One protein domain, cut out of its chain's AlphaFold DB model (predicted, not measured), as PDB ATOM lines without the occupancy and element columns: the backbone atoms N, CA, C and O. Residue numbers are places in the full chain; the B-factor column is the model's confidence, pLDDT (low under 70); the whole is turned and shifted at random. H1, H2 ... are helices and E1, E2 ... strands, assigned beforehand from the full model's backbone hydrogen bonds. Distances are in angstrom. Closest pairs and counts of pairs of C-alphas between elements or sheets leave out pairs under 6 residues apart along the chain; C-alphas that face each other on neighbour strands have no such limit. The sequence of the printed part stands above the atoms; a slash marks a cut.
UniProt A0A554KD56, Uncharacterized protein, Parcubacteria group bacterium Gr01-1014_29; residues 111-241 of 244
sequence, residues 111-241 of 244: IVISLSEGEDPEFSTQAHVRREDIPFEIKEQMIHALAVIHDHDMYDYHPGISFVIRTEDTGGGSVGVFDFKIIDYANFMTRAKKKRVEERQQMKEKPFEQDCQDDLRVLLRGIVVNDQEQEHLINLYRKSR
ATOM      1  N   ILE A 111     -78.452  -2.136  66.246       70.06
ATOM      2  CA  ILE A 111     -78.489  -2.993  65.066       70.06
ATOM      3  C   ILE A 111     -79.933  -3.450  64.856       70.06
ATOM      4  O   ILE A 111     -80.620  -3.839  65.801       70.06
ATOM      5  N   VAL A 112     -80.397  -3.381  63.610       71.19
ATOM      6  CA  VAL A 112     -81.752  -3.766  63.210       71.19
ATOM      7  C   VAL A 112     -81.664  -5.042  62.386       71.19
ATOM      8  O   VAL A 112     -80.973  -5.071  61.370       71.19
ATOM      9  N   ILE A 113     -82.365  -6.086  62.815       71.56
ATOM     10  CA  ILE A 113     -82.318  -7.412  62.198       71.56
ATOM     11  C   ILE A 113     -83.699  -7.754  61.654       71.56
ATOM     12  O   ILE A 113     -84.682  -7.769  62.396       71.56
ATOM     13  N   SER A 114     -83.764  -8.017  60.350       70.69
ATOM     14  CA  SER A 114     -84.978  -8.475  59.677       70.69
ATOM     15  C   SER A 114     -85.234  -9.950  59.963       70.69
ATOM     16  O   SER A 114     -84.304 -10.754  60.012       70.69
ATOM     17  N   LEU A 115     -86.504 -10.317  60.102       67.94
ATOM     18  CA  LEU A 115     -86.933 -11.703  60.284       67.94
ATOM     19  C   LEU A 115     -87.227 -12.386  58.944       67.94
ATOM     20  O   LEU A 115     -88.219 -13.094  58.803       67.94
ATOM     21  N   SER A 116     -86.365 -12.180  57.947       58.06
ATOM     22  CA  SER A 116     -86.587 -12.686  56.594       58.06
ATOM     23  C   SER A 116     -86.484 -14.210  56.471       58.06
ATOM     24  O   SER A 116     -85.725 -14.873  57.180       58.06
ATOM     25  N   GLU A 117     -87.237 -14.771  55.515       46.69
ATOM     26  CA  GLU A 117     -87.145 -16.182  55.140       46.69
ATOM     27  C   GLU A 117     -85.731 -16.525  54.656       46.69
ATOM     28  O   GLU A 117     -85.329 -16.131  53.567       46.69
ATOM     29  N   GLY A 118     -85.016 -17.329  55.442       42.41
ATOM     30  CA  GLY A 118     -84.093 -18.333  54.916       42.41
ATOM     31  C   GLY A 118     -82.941 -17.847  54.038       42.41
ATOM     32  O   GLY A 118     -82.479 -18.634  53.214       42.41
ATOM     33  N   GLU A 119     -82.438 -16.624  54.211       38.91
ATOM     34  CA  GLU A 119     -81.073 -16.374  53.759       38.91
ATOM     35  C   GLU A 119     -80.124 -17.170  54.651       38.91
ATOM     36  O   GLU A 119     -80.228 -17.164  55.881       38.91
ATOM     37  N   ASP A 120     -79.266 -17.933  53.980       39.16
ATOM     38  CA  ASP A 120     -78.203 -18.730  54.563       39.16
ATOM     39  C   ASP A 120     -77.511 -17.895  55.657       39.16
ATOM     40  O   ASP A 120     -77.071 -16.776  55.362       39.16
ATOM     41  N   PRO A 121     -77.431 -18.371  56.916       40.09
ATOM     42  CA  PRO A 121     -76.799 -17.621  57.997       40.09
ATOM     43  C   PRO A 121     -75.354 -17.203  57.680       40.09
ATOM     44  O   PRO A 121     -74.803 -16.381  58.389       40.09
ATOM     45  N   GLU A 122     -74.735 -17.692  56.605       36.03
ATOM     46  CA  GLU A 122     -73.416 -17.253  56.149       36.03
ATOM     47  C   GLU A 122     -73.395 -15.934  55.338       36.03
ATOM     48  O   GLU A 122     -72.316 -15.371  55.155       36.03
ATOM     49  N   PHE A 123     -74.536 -15.397  54.871       31.80
ATOM     50  CA  PHE A 123     -74.567 -14.211  53.985       31.80
ATOM     51  C   PHE A 123     -74.984 -12.883  54.640       31.80
ATOM     52  O   PHE A 123     -74.848 -11.829  54.015       31.80
ATOM     53  N   SER A 124     -75.397 -12.884  55.910       37.88
ATOM     54  CA  SER A 124     -75.653 -11.651  56.668       37.88
ATOM     55  C   SER A 124     -74.413 -11.270  57.479       37.88
ATOM     56  O   SER A 124     -74.151 -11.814  58.546       37.88
ATOM     57  N   THR A 125     -73.617 -10.326  56.983       35.09
ATOM     58  CA  THR A 125     -72.362  -9.885  57.619       35.09
ATOM     59  C   THR A 125     -72.540  -9.039  58.885       35.09
ATOM     60  O   THR A 125     -71.563  -8.472  59.375       35.09
ATOM     61  N   GLN A 126     -73.747  -8.921  59.448       43.91
ATOM     62  CA  GLN A 126     -74.007  -8.054  60.599       43.91
ATOM     63  C   GLN A 126     -75.030  -8.698  61.550       43.91
ATOM     64  O   GLN A 126     -76.207  -8.790  61.236       43.91
ATOM     65  N   ALA A 127     -74.537  -9.134  62.717       51.59
ATOM     66  CA  ALA A 127     -75.274  -9.654  63.876       51.59
ATOM     67  C   ALA A 127     -76.261 -10.812  63.606       51.59
ATOM     68  O   ALA A 127     -77.425 -10.616  63.269       51.59
ATOM     69  N   HIS A 128     -75.830 -12.047  63.880       58.84
ATOM     70  CA  HIS A 128     -76.761 -13.164  64.048       58.84
ATOM     71  C   HIS A 128     -77.373 -13.101  65.447       58.84
ATOM     72  O   HIS A 128     -76.787 -13.607  66.402       58.84
ATOM     73  N   VAL A 129     -78.555 -12.501  65.580       68.00
ATOM     74  CA  VAL A 129     -79.420 -12.828  66.719       68.00
ATOM     75  C   VAL A 129     -79.956 -14.221  66.475       68.00
ATOM     76  O   VAL A 129     -80.683 -14.459  65.508       68.00
ATOM     77  N   ARG A 130     -79.565 -15.164  67.328       77.44
ATOM     78  CA  ARG A 130     -80.137 -16.503  67.274       77.44
ATOM     79  C   ARG A 130     -81.515 -16.459  67.925       77.44
ATOM     80  O   ARG A 130     -81.807 -15.596  68.752       77.44
ATOM     81  N   ARG A 131     -82.384 -17.403  67.573       84.44
ATOM     82  CA  ARG A 131     -83.765 -17.444  68.091       84.44
ATOM     83  C   ARG A 131     -83.805 -17.620  69.611       84.44
ATOM     84  O   ARG A 131     -84.767 -17.214  70.259       84.44
ATOM     85  N   GLU A 132     -82.759 -18.221  70.166       85.38
ATOM     86  CA  GLU A 132     -82.521 -18.413  71.595       85.38
ATOM     87  C   GLU A 132     -82.170 -17.107  72.316       85.38
ATOM     88  O   GLU A 132     -82.412 -16.996  73.514       85.38
ATOM     89  N   ASP A 133     -81.611 -16.130  71.595       84.50
ATOM     90  CA  ASP A 133     -81.195 -14.841  72.152       84.50
ATOM     91  C   ASP A 133     -82.370 -13.843  72.222       84.50
ATOM     92  O   ASP A 133     -82.263 -12.803  72.869       84.50
ATOM     93  N   ILE A 134     -83.508 -14.158  71.589       88.69
ATOM     94  CA  ILE A 134     -84.742 -13.369  71.672       88.69
ATOM     95  C   ILE A 134     -85.475 -13.732  72.976       88.69
ATOM     96  O   ILE A 134     -85.902 -14.884  73.119       88.69
ATOM     97  N   PRO A 135     -85.686 -12.784  73.910       92.69
ATOM     98  CA  PRO A 135     -86.449 -13.033  75.127       92.69
ATOM     99  C   PRO A 135     -87.856 -13.527  74.810       92.69
ATOM    100  O   PRO A 135     -88.510 -13.035  73.887       92.69
ATOM    101  N   PHE A 136     -88.341 -14.490  75.588       94.19
ATOM    102  CA  PHE A 136     -89.643 -15.102  75.344       94.19
ATOM    103  C   PHE A 136     -90.781 -14.074  75.400       94.19
ATOM    104  O   PHE A 136     -91.690 -14.108  74.576       94.19
ATOM    105  N   GLU A 137     -90.679 -13.094  76.295       95.31
ATOM    106  CA  GLU A 137     -91.630 -11.993  76.427       95.31
ATOM    107  C   GLU A 137     -91.719 -11.156  75.141       95.31
ATOM    108  O   GLU A 137     -92.812 -10.753  74.743       95.31
ATOM    109  N   ILE A 138     -90.597 -10.932  74.446       94.75
ATOM    110  CA  ILE A 138     -90.587 -10.237  73.150       94.75
ATOM    111  C   ILE A 138     -91.309 -11.084  72.097       94.75
ATOM    112  O   ILE A 138     -92.123 -10.556  71.342       94.75
ATOM    113  N   LYS A 139     -91.101 -12.406  72.084       95.25
ATOM    114  CA  LYS A 139     -91.816 -13.314  71.172       95.25
ATOM    115  C   LYS A 139     -93.324 -13.287  71.409       95.25
ATOM    116  O   LYS A 139     -94.094 -13.217  70.451       95.25
ATOM    117  N   GLU A 140     -93.755 -13.297  72.671       97.00
ATOM    118  CA  GLU A 140     -95.169 -13.156  73.027       97.00
ATOM    119  C   GLU A 140     -95.736 -11.816  72.537       97.00
ATOM    120  O   GLU A 140     -96.799 -11.788  71.914       97.00
ATOM    121  N   GLN A 141     -95.011 -10.710  72.732       97.00
ATOM    122  CA  GLN A 141     -95.423  -9.392  72.238       97.00
ATOM    123  C   GLN A 141     -95.527  -9.339  70.708       97.00
ATOM    124  O   GLN A 141     -96.469  -8.745  70.184       97.00
ATOM    125  N   MET A 142     -94.613  -9.986  69.980       96.19
ATOM    126  CA  MET A 142     -94.676 -10.084  68.518       96.19
ATOM    127  C   MET A 142     -95.913 -10.860  68.053       96.19
ATOM    128  O   MET A 142     -96.590 -10.446  67.112       96.19
ATOM    129  N   ILE A 143     -96.255 -11.950  68.744       97.44
ATOM    130  CA  ILE A 143     -97.468 -12.731  68.476       97.44
ATOM    131  C   ILE A 143     -98.735 -11.922  68.755       97.44
ATOM    132  O   ILE A 143     -99.670 -11.939  67.950       97.44
ATOM    133  N   HIS A 144     -98.768 -11.191  69.869       96.88
ATOM    134  CA  HIS A 144     -99.862 -10.276  70.178       96.88
ATOM    135  C   HIS A 144    -100.004  -9.188  69.114       96.88
ATOM    136  O   HIS A 144    -101.112  -8.937  68.643       96.88
ATOM    137  N   ALA A 145     -98.892  -8.587  68.691       96.81
ATOM    138  CA  ALA A 145     -98.884  -7.576  67.647       96.81
ATOM    139  C   ALA A 145     -99.459  -8.122  66.332       96.81
ATOM    140  O   ALA A 145    -100.338  -7.495  65.743       96.81
ATOM    141  N   LEU A 146     -99.045  -9.323  65.916       96.75
ATOM    142  CA  LEU A 146     -99.582  -9.968  64.719       96.75
ATOM    143  C   LEU A 146    -101.091 -10.249  64.832       96.75
ATOM    144  O   LEU A 146    -101.841  -9.993  63.892       96.75
ATOM    145  N   ALA A 147    -101.562 -10.728  65.987       96.50
ATOM    146  CA  ALA A 147    -102.991 -10.940  66.219       96.50
ATOM    147  C   ALA A 147    -103.796  -9.637  66.081       96.50
ATOM    148  O   ALA A 147    -104.830  -9.625  65.414       96.50
ATOM    149  N   VAL A 148    -103.292  -8.533  66.641       95.88
ATOM    150  CA  VAL A 148    -103.915  -7.207  66.523       95.88
ATOM    151  C   VAL A 148    -103.939  -6.728  65.069       95.88
ATOM    152  O   VAL A 148    -104.972  -6.219  64.636       95.88
ATOM    153  N   ILE A 149    -102.860  -6.917  64.297       95.38
ATOM    154  CA  ILE A 149    -102.829  -6.598  62.855       95.38
ATOM    155  C   ILE A 149    -103.965  -7.333  62.132       95.38
ATOM    156  O   ILE A 149    -104.768  -6.713  61.432       95.38
ATOM    157  N   HIS A 150    -104.085  -8.641  62.359       95.50
ATOM    158  CA  HIS A 150    -105.107  -9.455  61.712       95.50
ATOM    159  C   HIS A 150    -106.533  -9.112  62.177       95.50
ATOM    160  O   HIS A 150    -107.483  -9.239  61.400       95.50
ATOM    161  N   ASP A 151    -106.725  -8.679  63.426       93.75
ATOM    162  CA  ASP A 151    -108.035  -8.258  63.955       93.75
ATOM    163  C   ASP A 151    -108.510  -6.917  63.384       93.75
ATOM    164  O   ASP A 151    -109.720  -6.657  63.320       93.75
ATOM    165  N   HIS A 152    -107.562  -6.113  62.901       92.25
ATOM    166  CA  HIS A 152    -107.800  -4.914  62.100       92.25
ATOM    167  C   HIS A 152    -107.944  -5.223  60.600       92.25
ATOM    168  O   HIS A 152    -107.841  -4.318  59.770       92.25
ATOM    169  N   ASP A 153    -108.203  -6.487  60.239       93.00
ATOM    170  CA  ASP A 153    -108.395  -6.940  58.860       93.00
ATOM    171  C   ASP A 153    -107.193  -6.597  57.951       93.00
ATOM    172  O   ASP A 153    -107.365  -6.336  56.759       93.00
ATOM    173  N   MET A 154    -105.974  -6.575  58.496       94.19
ATOM    174  CA  MET A 154    -104.731  -6.388  57.743       94.19
ATOM    175  C   MET A 154    -103.949  -7.699  57.669       94.19
ATOM    176  O   MET A 154    -104.084  -8.542  58.548       94.19
ATOM    177  N   TYR A 155    -103.137  -7.868  56.629       91.69
ATOM    178  CA  TYR A 155    -102.153  -8.948  56.511       91.69
ATOM    179  C   TYR A 155    -100.902  -8.418  55.806       91.69
ATOM    180  O   TYR A 155    -100.975  -7.404  55.097       91.69
ATOM    181  N   ASP A 156     -99.777  -9.089  56.016       89.56
ATOM    182  CA  ASP A 156     -98.498  -8.782  55.390       89.56
ATOM    183  C   ASP A 156     -98.284  -9.694  54.180       89.56
ATOM    184  O   ASP A 156     -98.333 -10.912  54.283       89.56
ATOM    185  N   TYR A 157     -98.054  -9.132  52.999       84.06
ATOM    186  CA  TYR A 157     -97.738  -9.950  51.823       84.06
ATOM    187  C   TYR A 157     -96.229 -10.081  51.574       84.06
ATOM    188  O   TYR A 157     -95.823 -10.645  50.552       84.06
ATOM    189  N   HIS A 158     -95.388  -9.559  52.471       81.25
ATOM    190  CA  HIS A 158     -93.944  -9.707  52.402       81.25
ATOM    191  C   HIS A 158     -93.515 -11.147  52.725       81.25
ATOM    192  O   HIS A 158     -93.919 -11.690  53.752       81.25
ATOM    193  N   PRO A 159     -92.621 -11.762  51.924       68.06
ATOM    194  CA  PRO A 159     -92.154 -13.127  52.179       68.06
ATOM    195  C   PRO A 159     -91.508 -13.313  53.558       68.06
ATOM    196  O   PRO A 159     -91.609 -14.377  54.153       68.06
ATOM    197  N   GLY A 160     -90.838 -12.273  54.056       64.00
ATOM    198  CA  GLY A 160     -90.021 -12.322  55.263       64.00
ATOM    199  C   GLY A 160     -90.605 -11.645  56.495       64.00
ATOM    200  O   GLY A 160     -89.818 -11.371  57.379       64.00
ATOM    201  N   ILE A 161     -91.903 -11.317  56.520       80.50
ATOM    202  CA  ILE A 161     -92.597 -10.524  57.556       80.50
ATOM    203  C   ILE A 161     -91.950  -9.153  57.864       80.50
ATOM    204  O   ILE A 161     -90.749  -8.990  58.043       80.50
ATOM    205  N   SER A 162     -92.753  -8.107  57.962       86.81
ATOM    206  CA  SER A 162     -92.282  -6.726  58.115       86.81
ATOM    207  C   SER A 162     -92.002  -6.367  59.583       86.81
ATOM    208  O   SER A 162     -92.354  -5.288  60.062       86.81
ATOM    209  N   PHE A 163     -91.388  -7.299  60.317       86.06
ATOM    210  CA  PHE A 163     -90.961  -7.147  61.706       86.06
ATOM    211  C   PHE A 163     -89.437  -7.101  61.748       86.06
ATOM    212  O   PHE A 163     -88.761  -7.934  61.144       86.06
ATOM    213  N   VAL A 164     -88.903  -6.160  62.519       82.81
ATOM    214  CA  VAL A 164     -87.470  -6.072  62.793       82.81
ATOM    215  C   VAL A 164     -87.201  -6.114  64.282       82.81
ATOM    216  O   VAL A 164     -87.936  -5.523  65.071       82.81
ATOM    217  N   ILE A 165     -86.127  -6.791  64.661       83.75
ATOM    218  CA  ILE A 165     -85.626  -6.826  66.030       83.75
ATOM    219  C   ILE A 165     -84.550  -5.758  66.171       83.75
ATOM    220  O   ILE A 165     -83.675  -5.644  65.311       83.75
ATOM    221  N   ARG A 166     -84.616  -4.976  67.248       83.56
ATOM    222  CA  ARG A 166     -83.582  -4.000  67.590       83.56
ATOM    223  C   ARG A 166     -82.702  -4.558  68.686       83.56
ATOM    224  O   ARG A 166     -83.195  -5.050  69.703       83.56
ATOM    225  N   THR A 167     -81.398  -4.460  68.481       78.31
ATOM    226  CA  THR A 167     -80.413  -4.984  69.416       78.31
ATOM    227  C   THR A 167     -79.283  -4.012  69.677       78.31
ATOM    228  O   THR A 167     -78.884  -3.284  68.773       78.31
ATOM    229  N   GLU A 168     -78.717  -4.063  70.873       79.69
ATOM    230  CA  GLU A 168     -77.571  -3.251  71.281       79.69
ATOM    231  C   GLU A 168     -76.352  -4.151  71.547       79.69
ATOM    232  O   GLU A 168     -76.492  -5.268  72.059       79.69
ATOM    233  N   ASP A 169     -75.152  -3.682  71.189       69.00
ATOM    234  CA  ASP A 169     -73.903  -4.337  71.595       69.00
ATOM    235  C   ASP A 169     -73.653  -4.042  73.076       69.00
ATOM    236  O   ASP A 169     -73.378  -2.906  73.463       69.00
ATOM    237  N   THR A 170     -73.711  -5.068  73.925       66.06
ATOM    238  CA  THR A 170     -73.508  -4.904  75.370       66.06
ATOM    239  C   THR A 170     -72.027  -4.797  75.765       66.06
ATOM    240  O   THR A 170     -71.669  -5.051  76.916       66.06
ATOM    241  N   GLY A 171     -71.134  -4.447  74.830       52.50
ATOM    242  CA  GLY A 171     -69.713  -4.191  75.084       52.50
ATOM    243  C   GLY A 171     -68.872  -5.453  75.303       52.50
ATOM    244  O   GLY A 171     -67.758  -5.377  75.821       52.50
ATOM    245  N   GLY A 172     -69.400  -6.618  74.917       53.75
ATOM    246  CA  GLY A 172     -68.771  -7.930  75.116       53.75
ATOM    247  C   GLY A 172     -68.994  -8.913  73.965       53.75
ATOM    248  O   GLY A 172     -68.816 -10.114  74.161       53.75
ATOM    249  N   GLY A 173     -69.442  -8.434  72.797       53.94
ATOM    250  CA  GLY A 173     -69.851  -9.283  71.670       53.94
ATOM    251  C   GLY A 173     -71.180 -10.012  71.894       53.94
ATOM    252  O   GLY A 173     -71.567 -10.853  71.086       53.94
ATOM    253  N   SER A 174     -71.868  -9.711  72.998       52.78
ATOM    254  CA  SER A 174     -73.229 -10.159  73.284       52.78
ATOM    255  C   SER A 174     -74.199  -9.132  72.711       52.78
ATOM    256  O   SER A 174     -74.065  -7.934  72.948       52.78
ATOM    257  N   VAL A 175     -75.157  -9.615  71.929       67.25
ATOM    258  CA  VAL A 175     -76.188  -8.796  71.302       67.25
ATOM    259  C   VAL A 175     -77.424  -8.885  72.191       67.25
ATOM    260  O   VAL A 175     -78.048  -9.941  72.284       67.25
ATOM    261  N   GLY A 176     -77.739  -7.809  72.910       76.31
ATOM    262  CA  GLY A 176     -78.937  -7.741  73.741       76.31
ATOM    263  C   GLY A 176     -80.133  -7.344  72.889       76.31
ATOM    264  O   GLY A 176     -80.126  -6.261  72.307       76.31
ATOM    265  N   VAL A 177     -81.159  -8.195  72.805       84.81
ATOM    266  CA  VAL A 177     -82.430  -7.810  72.175       84.81
ATOM    267  C   VAL A 177     -83.140  -6.799  73.069       84.81
ATOM    268  O   VAL A 177     -83.463  -7.099  74.217       84.81
ATOM    269  N   PHE A 178     -83.363  -5.603  72.530       81.75
ATOM    270  CA  PHE A 178     -83.975  -4.482  73.236       81.75
ATOM    271  C   PHE A 178     -85.496  -4.476  73.056       81.75
ATOM    272  O   PHE A 178     -86.242  -4.507  74.031       81.75
ATOM    273  N   ASP A 179     -85.954  -4.470  71.805       89.88
ATOM    274  CA  ASP A 179     -87.367  -4.549  71.432       89.88
ATOM    275  C   ASP A 179     -87.524  -5.014  69.970       89.88
ATOM    276  O   ASP A 179     -86.583  -5.503  69.338       89.88
ATOM    277  N   PHE A 180     -88.734  -4.872  69.425       89.69
ATOM    278  CA  PHE A 180     -89.002  -5.042  68.004       89.69
ATOM    279  C   PHE A 180     -89.857  -3.892  67.474       89.69
ATOM    280  O   PHE A 180     -90.565  -3.217  68.227       89.69
ATOM    281  N   LYS A 181     -89.820  -3.698  66.156       90.25
ATOM    282  CA  LYS A 181     -90.654  -2.729  65.446       90.25
ATOM    283  C   LYS A 181     -91.318  -3.357  64.228       90.25
ATOM    284  O   LYS A 181     -90.731  -4.205  63.562       90.25
ATOM    285  N   ILE A 182     -92.528  -2.903  63.917       90.69
ATOM    286  CA  ILE A 182     -93.195  -3.185  62.641       90.69
ATOM    287  C   ILE A 182     -92.834  -2.067  61.666       90.69
ATOM    288  O   ILE A 182     -93.030  -0.882  61.967       90.69
ATOM    289  N   ILE A 183     -92.309  -2.448  60.506       84.19
ATOM    290  CA  ILE A 183     -91.833  -1.545  59.456       84.19
ATOM    291  C   ILE A 183     -92.501  -1.873  58.116       84.19
ATOM    292  O   ILE A 183     -93.488  -2.595  58.073       84.19
ATOM    293  N   ASP A 184     -91.994  -1.294  57.026       81.69
ATOM    294  CA  ASP A 184     -92.409  -1.599  55.656       81.69
ATOM    295  C   ASP A 184     -93.928  -1.587  55.414       81.69
ATOM    296  O   ASP A 184     -94.460  -2.430  54.704       81.69
ATOM    297  N   TYR A 185     -94.624  -0.563  55.918       87.31
ATOM    298  CA  TYR A 185     -96.092  -0.420  55.857       87.31
ATOM    299  C   TYR A 185     -96.715  -0.604  54.465       87.31
ATOM    300  O   TYR A 185     -97.862  -1.027  54.349       87.31
ATOM    301  N   ALA A 186     -95.951  -0.326  53.406       83.38
ATOM    302  CA  ALA A 186     -96.354  -0.575  52.026       83.38
ATOM    303  C   ALA A 186     -96.652  -2.059  51.737       83.38
ATOM    304  O   ALA A 186     -97.445  -2.330  50.846       83.38
ATOM    305  N   ASN A 187     -96.047  -2.994  52.480       85.81
ATOM    306  CA  ASN A 187     -96.230  -4.441  52.347       85.81
ATOM    307  C   ASN A 187     -97.504  -4.970  53.019       85.81
ATOM    308  O   ASN A 187     -97.815  -6.154  52.904       85.81
ATOM    309  N   PHE A 188     -98.255  -4.115  53.709       90.50
ATOM    310  CA  PHE A 188     -99.515  -4.516  54.311       90.50
ATOM    311  C   PHE A 188    -100.681  -4.160  53.410       90.50
ATOM    312  O   PHE A 188    -100.707  -3.141  52.711       90.50
ATOM    313  N   MET A 189    -101.708  -4.996  53.468       89.69
ATOM    314  CA  MET A 189    -102.945  -4.753  52.754       89.69
ATOM    315  C   MET A 189    -104.138  -5.030  53.655       89.69
ATOM    316  O   MET A 189    -104.190  -6.027  54.368       89.69
ATOM    317  N   THR A 190    -105.134  -4.146  53.602       90.62
ATOM    318  CA  THR A 190    -106.416  -4.409  54.256       90.62
ATOM    319  C   THR A 190    -107.220  -5.417  53.438       90.62
ATOM    320  O   THR A 190    -107.199  -5.410  52.202       90.62
ATOM    321  N   ARG A 191    -108.029  -6.237  54.105       89.06
ATOM    322  CA  ARG A 191    -108.965  -7.179  53.482       89.06
ATOM    323  C   ARG A 191    -109.892  -6.490  52.480       89.06
ATOM    324  O   ARG A 191    -110.200  -7.048  51.429       89.06
ATOM    325  N   ALA A 192    -110.328  -5.266  52.783       87.69
ATOM    326  CA  ALA A 192    -111.164  -4.465  51.893       87.69
ATOM    327  C   ALA A 192    -110.427  -4.075  50.602       87.69
ATOM    328  O   ALA A 192    -110.999  -4.157  49.513       87.69
ATOM    329  N   LYS A 193    -109.156  -3.671  50.705       85.62
ATOM    330  CA  LYS A 193    -108.322  -3.336  49.546       85.62
ATOM    331  C   LYS A 193    -108.003  -4.576  48.716       85.62
ATOM    332  O   LYS A 193    -108.139  -4.518  47.496       85.62
ATOM    333  N   LYS A 194    -107.688  -5.698  49.369       84.94
ATOM    334  CA  LYS A 194    -107.452  -6.991  48.716       84.94
ATOM    335  C   LYS A 194    -108.627  -7.406  47.833       84.94
ATOM    336  O   LYS A 194    -108.432  -7.600  46.636       84.94
ATOM    337  N   LYS A 195    -109.849  -7.413  48.380       85.75
ATOM    338  CA  LYS A 195    -111.069  -7.740  47.618       85.75
ATOM    339  C   LYS A 195    -111.202  -6.903  46.344       85.75
ATOM    340  O   LYS A 195    -111.433  -7.445  45.271       85.75
ATOM    341  N   ARG A 196    -110.968  -5.586  46.433       85.50
ATOM    342  CA  ARG A 196    -111.019  -4.686  45.264       85.50
ATOM    343  C   ARG A 196    -109.953  -5.011  44.213       85.50
ATOM    344  O   ARG A 196    -110.192  -4.795  43.027       85.50
ATOM    345  N   VAL A 197    -108.765  -5.455  44.624       81.88
ATOM    346  CA  VAL A 197    -107.689  -5.853  43.702       81.88
ATOM    347  C   VAL A 197    -108.033  -7.179  43.024       81.88
ATOM    348  O   VAL A 197    -107.948  -7.263  41.799       81.88
ATOM    349  N   GLU A 198    -108.486  -8.173  43.787       83.12
ATOM    350  CA  GLU A 198    -108.882  -9.491  43.276       83.12
ATOM    351  C   GLU A 198    -110.047  -9.391  42.280       83.12
ATOM    352  O   GLU A 198    -109.965  -9.952  41.185       83.12
ATOM    353  N   GLU A 199    -111.073  -8.590  42.597       83.12
ATOM    354  CA  GLU A 199    -112.200  -8.289  41.702       83.12
ATOM    355  C   GLU A 199    -111.739  -7.683  40.367       83.12
ATOM    356  O   GLU A 199    -112.268  -8.018  39.307       83.12
ATOM    357  N   ARG A 200    -110.732  -6.799  40.397       80.38
ATOM    358  CA  ARG A 200    -110.198  -6.145  39.192       80.38
ATOM    359  C   ARG A 200    -109.311  -7.062  38.358       80.38
ATOM    360  O   ARG A 200    -109.263  -6.899  37.142       80.38
ATOM    361  N   GLN A 201    -108.580  -7.972  38.995       79.12
ATOM    362  CA  GLN A 201    -107.538  -8.774  38.348       79.12
ATOM    363  C   GLN A 201    -107.965 -10.216  38.042       79.12
ATOM    364  O   GLN A 201    -107.168 -10.963  37.481       79.12
ATOM    365  N   GLN A 202    -109.202 -10.614  38.376       70.00
ATOM    366  CA  GLN A 202    -109.716 -11.986  38.208       70.00
ATOM    367  C   GLN A 202    -108.786 -13.050  38.819       70.00
ATOM    368  O   GLN A 202    -108.669 -14.170  38.316       70.00
ATOM    369  N   MET A 203    -108.082 -12.689  39.893       67.25
ATOM    370  CA  MET A 203    -107.156 -13.593  40.564       67.25
ATOM    371  C   MET A 203    -107.913 -14.617  41.406       67.25
ATOM    372  O   MET A 203    -109.033 -14.384  41.860       67.25
ATOM    373  N   LYS A 204    -107.285 -15.777  41.606       65.06
ATOM    374  CA  LYS A 204    -107.834 -16.838  42.447       65.06
ATOM    375  C   LYS A 204    -107.845 -16.350  43.897       65.06
ATOM    376  O   LYS A 204    -106.783 -16.090  44.455       65.06
ATOM    377  N   GLU A 205    -109.036 -16.238  44.474       71.62
ATOM    378  CA  GLU A 205    -109.247 -15.752  45.837       71.62
ATOM    379  C   GLU A 205    -108.522 -16.668  46.833       71.62
ATOM    380  O   GLU A 205    -108.869 -17.843  46.995       71.62
ATOM    381  N   LYS A 206    -107.488 -16.139  47.491       79.94
ATOM    382  CA  LYS A 206    -106.931 -16.780  48.684       79.94
ATOM    383  C   LYS A 206    -107.714 -16.252  49.888       79.94
ATOM    384  O   LYS A 206    -107.773 -15.033  50.054       79.94
ATOM    385  N   PRO A 207    -108.316 -17.100  50.739       87.38
ATOM    386  CA  PRO A 207    -109.049 -16.613  51.905       87.38
ATOM    387  C   PRO A 207    -108.146 -15.782  52.820       87.38
ATOM    388  O   PRO A 207    -107.019 -16.187  53.083       87.38
ATOM    389  N   PHE A 208    -108.649 -14.660  53.344       88.81
ATOM    390  CA  PHE A 208    -107.904 -13.794  54.274       88.81
ATOM    391  C   PHE A 208    -107.322 -14.574  55.461       88.81
ATOM    392  O   PHE A 208    -106.159 -14.405  55.799       88.81
ATOM    393  N   GLU A 209    -108.083 -15.516  56.030       90.88
ATOM    394  CA  GLU A 209    -107.571 -16.357  57.118       90.88
ATOM    395  C   GLU A 209    -106.372 -17.214  56.704       90.88
ATOM    396  O   GLU A 209    -105.520 -17.499  57.537       90.88
ATOM    397  N   GLN A 210    -106.262 -17.602  55.431       91.81
ATOM    398  CA  GLN A 210    -105.081 -18.315  54.954       91.81
ATOM    399  C   GLN A 210    -103.862 -17.389  54.871       91.81
ATOM    400  O   GLN A 210    -102.757 -17.857  55.123       91.81
ATOM    401  N   ASP A 211    -104.032 -16.102  54.548       91.44
ATOM    402  CA  ASP A 211    -102.932 -15.132  54.654       91.44
ATOM    403  C   ASP A 211    -102.498 -14.969  56.108       91.44
ATOM    404  O   ASP A 211    -101.326 -15.140  56.406       91.44
ATOM    405  N   CYS A 212    -103.446 -14.805  57.034       93.31
ATOM    406  CA  CYS A 212    -103.127 -14.707  58.458       93.31
ATOM    407  C   CYS A 212    -102.376 -15.938  58.997       93.31
ATOM    408  O   CYS A 212    -101.507 -15.813  59.860       93.31
ATOM    409  N   GLN A 213    -102.719 -17.146  58.526       93.50
ATOM    410  CA  GLN A 213    -101.983 -18.362  58.890       93.50
ATOM    411  C   GLN A 213    -100.571 -18.387  58.295       93.50
ATOM    412  O   GLN A 213     -99.651 -18.884  58.946       93.50
ATOM    413  N   ASP A 214    -100.393 -17.874  57.078       91.62
ATOM    414  CA  ASP A 214     -99.083 -17.817  56.438       91.62
ATOM    415  C   ASP A 214     -98.173 -16.802  57.144       91.62
ATOM    416  O   ASP A 214     -97.037 -17.161  57.461       91.62
ATOM    417  N   ASP A 215     -98.687 -15.625  57.511       92.31
ATOM    418  CA  ASP A 215     -97.966 -14.604  58.285       92.31
ATOM    419  C   ASP A 215     -97.527 -15.157  59.646       92.31
ATOM    420  O   ASP A 215     -96.359 -15.055  60.032       92.31
ATOM    421  N   LEU A 216     -98.444 -15.832  60.355       94.88
ATOM    422  CA  LEU A 216     -98.139 -16.492  61.626       94.88
ATOM    423  C   LEU A 216     -97.040 -17.541  61.453       94.88
ATOM    424  O   LEU A 216     -96.129 -17.631  62.275       94.88
ATOM    425  N   ARG A 217     -97.107 -18.340  60.386       92.62
ATOM    426  CA  ARG A 217     -96.104 -19.368  60.106       92.62
ATOM    427  C   ARG A 217     -94.733 -18.754  59.826       92.62
ATOM    428  O   ARG A 217     -93.741 -19.296  60.309       92.62
ATOM    429  N   VAL A 218     -94.665 -17.671  59.050       89.44
ATOM    430  CA  VAL A 218     -93.406 -16.964  58.761       89.44
ATOM    431  C   VAL A 218     -92.823 -16.394  60.053       89.44
ATOM    432  O   VAL A 218     -91.668 -16.680  60.368       89.44
ATOM    433  N   LEU A 219     -93.633 -15.703  60.860       91.75
ATOM    434  CA  LEU A 219     -93.185 -15.149  62.137       91.75
ATOM    435  C   LEU A 219     -92.666 -16.239  63.088       91.75
ATOM    436  O   LEU A 219     -91.566 -16.116  63.622       91.75
ATOM    437  N   LEU A 220     -93.414 -17.337  63.264       92.50
ATOM    438  CA  LEU A 220     -93.005 -18.452  64.125       92.50
ATOM    439  C   LEU A 220     -91.680 -19.070  63.667       92.50
ATOM    440  O   LEU A 220     -90.812 -19.324  64.497       92.50
ATOM    441  N   ARG A 221     -91.476 -19.256  62.357       87.50
ATOM    442  CA  ARG A 221     -90.187 -19.730  61.824       87.50
ATOM    443  C   ARG A 221     -89.033 -18.794  62.173       87.50
ATOM    444  O   ARG A 221     -87.921 -19.279  62.351       87.50
ATOM    445  N   GLY A 222     -89.286 -17.490  62.262       84.00
ATOM    446  CA  GLY A 222     -88.286 -16.491  62.625       84.00
ATOM    447  C   GLY A 222     -87.886 -16.517  64.103       84.00
ATOM    448  O   GLY A 222     -86.742 -16.201  64.409       84.00
ATOM    449  N   ILE A 223     -88.783 -16.922  65.013       89.38
ATOM    450  CA  ILE A 223     -88.599 -16.693  66.463       89.38
ATOM    451  C   ILE A 223     -88.616 -17.956  67.339       89.38
ATOM    452  O   ILE A 223     -88.153 -17.915  68.476       89.38
ATOM    453  N   VAL A 224     -89.143 -19.080  66.851       90.06
ATOM    454  CA  VAL A 224     -89.324 -20.309  67.643       90.06
ATOM    455  C   VAL A 224     -88.048 -21.150  67.689       90.06
ATOM    456  O   VAL A 224     -87.406 -21.382  66.661       90.06
ATOM    457  N   VAL A 225     -87.731 -21.678  68.874       89.12
ATOM    458  CA  VAL A 225     -86.593 -22.582  69.101       89.12
ATOM    459  C   VAL A 225     -87.015 -24.057  69.084       89.12
ATOM    460  O   VAL A 225     -86.242 -24.911  68.658       89.12
ATOM    461  N   ASN A 226     -88.228 -24.388  69.544       92.12
ATOM    462  CA  ASN A 226     -88.709 -25.772  69.647       92.12
ATOM    463  C   ASN A 226     -90.244 -25.902  69.556       92.12
ATOM    464  O   ASN A 226     -90.975 -24.918  69.640       92.12
ATOM    465  N   ASP A 227     -90.731 -27.142  69.438       94.81
ATOM    466  CA  ASP A 227     -92.157 -27.449  69.258       94.81
ATOM    467  C   ASP A 227     -93.044 -27.001  70.432       94.81
ATOM    468  O   ASP A 227     -94.171 -26.556  70.216       94.81
ATOM    469  N   GLN A 228     -92.546 -27.079  71.673       96.31
ATOM    470  CA  GLN A 228     -93.309 -26.677  72.861       96.31
ATOM    471  C   GLN A 228     -93.558 -25.163  72.869       96.31
ATOM    472  O   GLN A 228     -94.670 -24.705  73.132       96.31
ATOM    473  N   GLU A 229     -92.525 -24.384  72.549       95.69
ATOM    474  CA  GLU A 229     -92.630 -22.941  72.362       95.69
ATOM    475  C   GLU A 229     -93.559 -22.600  71.190       95.69
ATOM    476  O   GLU A 229     -94.422 -21.730  71.327       95.69
ATOM    477  N   GLN A 230     -93.452 -23.323  70.069       96.00
ATOM    478  CA  GLN A 230     -94.342 -23.133  68.925       96.00
ATOM    479  C   GLN A 230     -95.813 -23.298  69.314       96.00
ATOM    480  O   GLN A 230     -96.651 -22.464  68.968       96.00
ATOM    481  N   GLU A 231     -96.137 -24.378  70.027       97.44
ATOM    482  CA  GLU A 231     -97.502 -24.670  70.454       97.44
ATOM    483  C   GLU A 231     -98.034 -23.589  71.401       97.44
ATOM    484  O   GLU A 231     -99.172 -23.133  71.245       97.44
ATOM    485  N   HIS A 232     -97.206 -23.128  72.344       97.75
ATOM    486  CA  HIS A 232     -97.568 -22.032  73.241       97.75
ATOM    487  C   HIS A 232     -97.887 -20.750  72.471       97.75
ATOM    488  O   HIS A 232     -98.963 -20.182  72.659       97.75
ATOM    489  N   LEU A 233     -97.006 -20.329  71.561       97.88
ATOM    490  CA  LEU A 233     -97.179 -19.100  70.783       97.88
ATOM    491  C   LEU A 233     -98.379 -19.186  69.820       97.88
ATOM    492  O   LEU A 233     -99.128 -18.220  69.684       97.88
ATOM    493  N   ILE A 234     -98.653 -20.354  69.226       97.81
ATOM    494  CA  ILE A 234     -99.880 -20.583  68.436       97.81
ATOM    495  C   ILE A 234    -101.130 -20.440  69.313       97.81
ATOM    496  O   ILE A 234    -102.120 -19.822  68.908       97.81
ATOM    497  N   ASN A 235    -101.116 -21.017  70.513       97.06
ATOM    498  CA  ASN A 235    -102.239 -20.913  71.440       97.06
ATOM    499  C   ASN A 235    -102.433 -19.477  71.933       97.06
ATOM    500  O   ASN A 235    -103.575 -19.030  72.059       97.06
ATOM    501  N   LEU A 236    -101.343 -18.744  72.163       97.25
ATOM    502  CA  LEU A 236    -101.380 -17.329  72.510       97.25
ATOM    503  C   LEU A 236    -102.003 -16.502  71.382       97.25
ATOM    504  O   LEU A 236    -102.943 -15.750  71.636       97.25
ATOM    505  N   TYR A 237    -101.561 -16.701  70.138       97.50
ATOM    506  CA  TYR A 237    -102.139 -16.057  68.956       97.50
ATOM    507  C   TYR A 237    -103.658 -16.275  68.883       97.50
ATOM    508  O   TYR A 237    -104.428 -15.322  68.784       97.50
ATOM    509  N   ARG A 238    -104.111 -17.529  69.020       95.56
ATOM    510  CA  ARG A 238    -105.542 -17.887  68.983       95.56
ATOM    511  C   ARG A 238    -106.360 -17.243  70.101       95.56
ATOM    512  O   ARG A 238    -107.516 -16.910  69.869       95.56
ATOM    513  N   LYS A 239    -105.792 -17.105  71.305       94.75
ATOM    514  CA  LYS A 239    -106.440 -16.424  72.441       94.75
ATOM    515  C   LYS A 239    -106.484 -14.908  72.267       94.75
ATOM    516  O   LYS A 239    -107.374 -14.270  72.815       94.75
ATOM    517  N   SER A 240    -105.504 -14.356  71.556       93.19
ATOM    518  CA  SER A 240    -105.347 -12.914  71.355       93.19
ATOM    519  C   SER A 240    -106.241 -12.385  70.244       93.19
ATOM    520  O   SER A 240    -106.718 -11.262  70.344       93.19
ATOM    521  N   ARG A 241    -106.485 -13.204  69.214       91.00
ATOM    522  CA  ARG A 241    -107.464 -12.925  68.162       91.00
ATOM    523  C   ARG A 241    -108.853 -12.809  68.786       91.00
ATOM    524  O   ARG A 241    -109.338 -13.756  69.412       91.00
TER     525      ARG A 241
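What this domain is: This is residues 111 to 241 of the 244 residues of an uncharacterized protein of Parcubacteria group bacterium Gr01-1014_29 (UniProt A0A554KD56). Three helices, H1, H3 and H4, form a loose up-and-down bundle, and a sheet of three strands, E1, E3 and E4, covers H1 on another side. The E3-E4 hairpin reaches to one end of the elongated whole; a short strand pair, E2 and E5, leads to H2 at the other. The printed part has 131 residues with four named helices and five named strands, in the order E1 H1 E2 E3 E4 E5 H2 H3 H4. The sheet order is E1 - E3 - E4, antiparallel throughout, as is E2 - E5; the class is mixed, helices and strands. The whole is compact, with a radius of gyration of the C-alphas of 15.9 A, and spans 55 by 31 by 22 A.

How they stand to each other: Edge strand E1, residues 111 to 114, is antiparallel to inner strand E3, residues 163 to 169, with N 111 and O 167 2.8 A apart. E3 forms a hairpin with E4, residues 175 to 182, where N 166 and O 179 are 2.9 A apart. H1, residues 136 to 151, is on this sheet at a height of 10.2 A, over E4 and along the strands, at 6 degrees to E4 on the local plane; this makes two layers, a helix on one face of a sheet. E2, residues 154 to 156, is antiparallel to E5, residues 188 to 190, with N 189 and O 155 3.0 A apart. H2, residues 191 to 201, touches no helix. H3, residues 208 to 223, touches H1 at a shallow tilt of 14 degrees, opposite ways; the closest C-alphas, of His 150 and Cys 212, are 6.5 A apart. H4, residues 227 to 240, touches H1 at a steep tilt of 41 degrees, the same way, with the closest C-alphas, of Ile 143 and Tyr 237, 5.8 A apart. H3 and H4 are close but not clearly touching: the closest C-alphas, of Leu 220 and Gln 230, are 6.8 A apart. In H1, H2, H3 and H4 every O i to N i+4 pair is within hydrogen-bond range.

Where its parts are: E1 begins at C-alpha 111, (-78.489, -2.993, 65.066). H1 is 22.7 A long, H3 23.0 A, H4 19.7 A and H2 15.3 A. E3 and E4 are each 19.9 A long, and E4 bends by 60 degrees at residue 178. H4 ends at C-alpha 240, (-105.347, -12.914, 71.355).

The domain as a whole: The C-alphas farthest apart, of Gly 172 and Gln 202, are 55.3 A apart. The printed part has no cut. The link from E1 to H1, 21 residues, is long. Mean pLDDT of the printed part is 81.6; residues 115 to 129, 159 to 160, 169 to 175 and 203 to 204 are under 70.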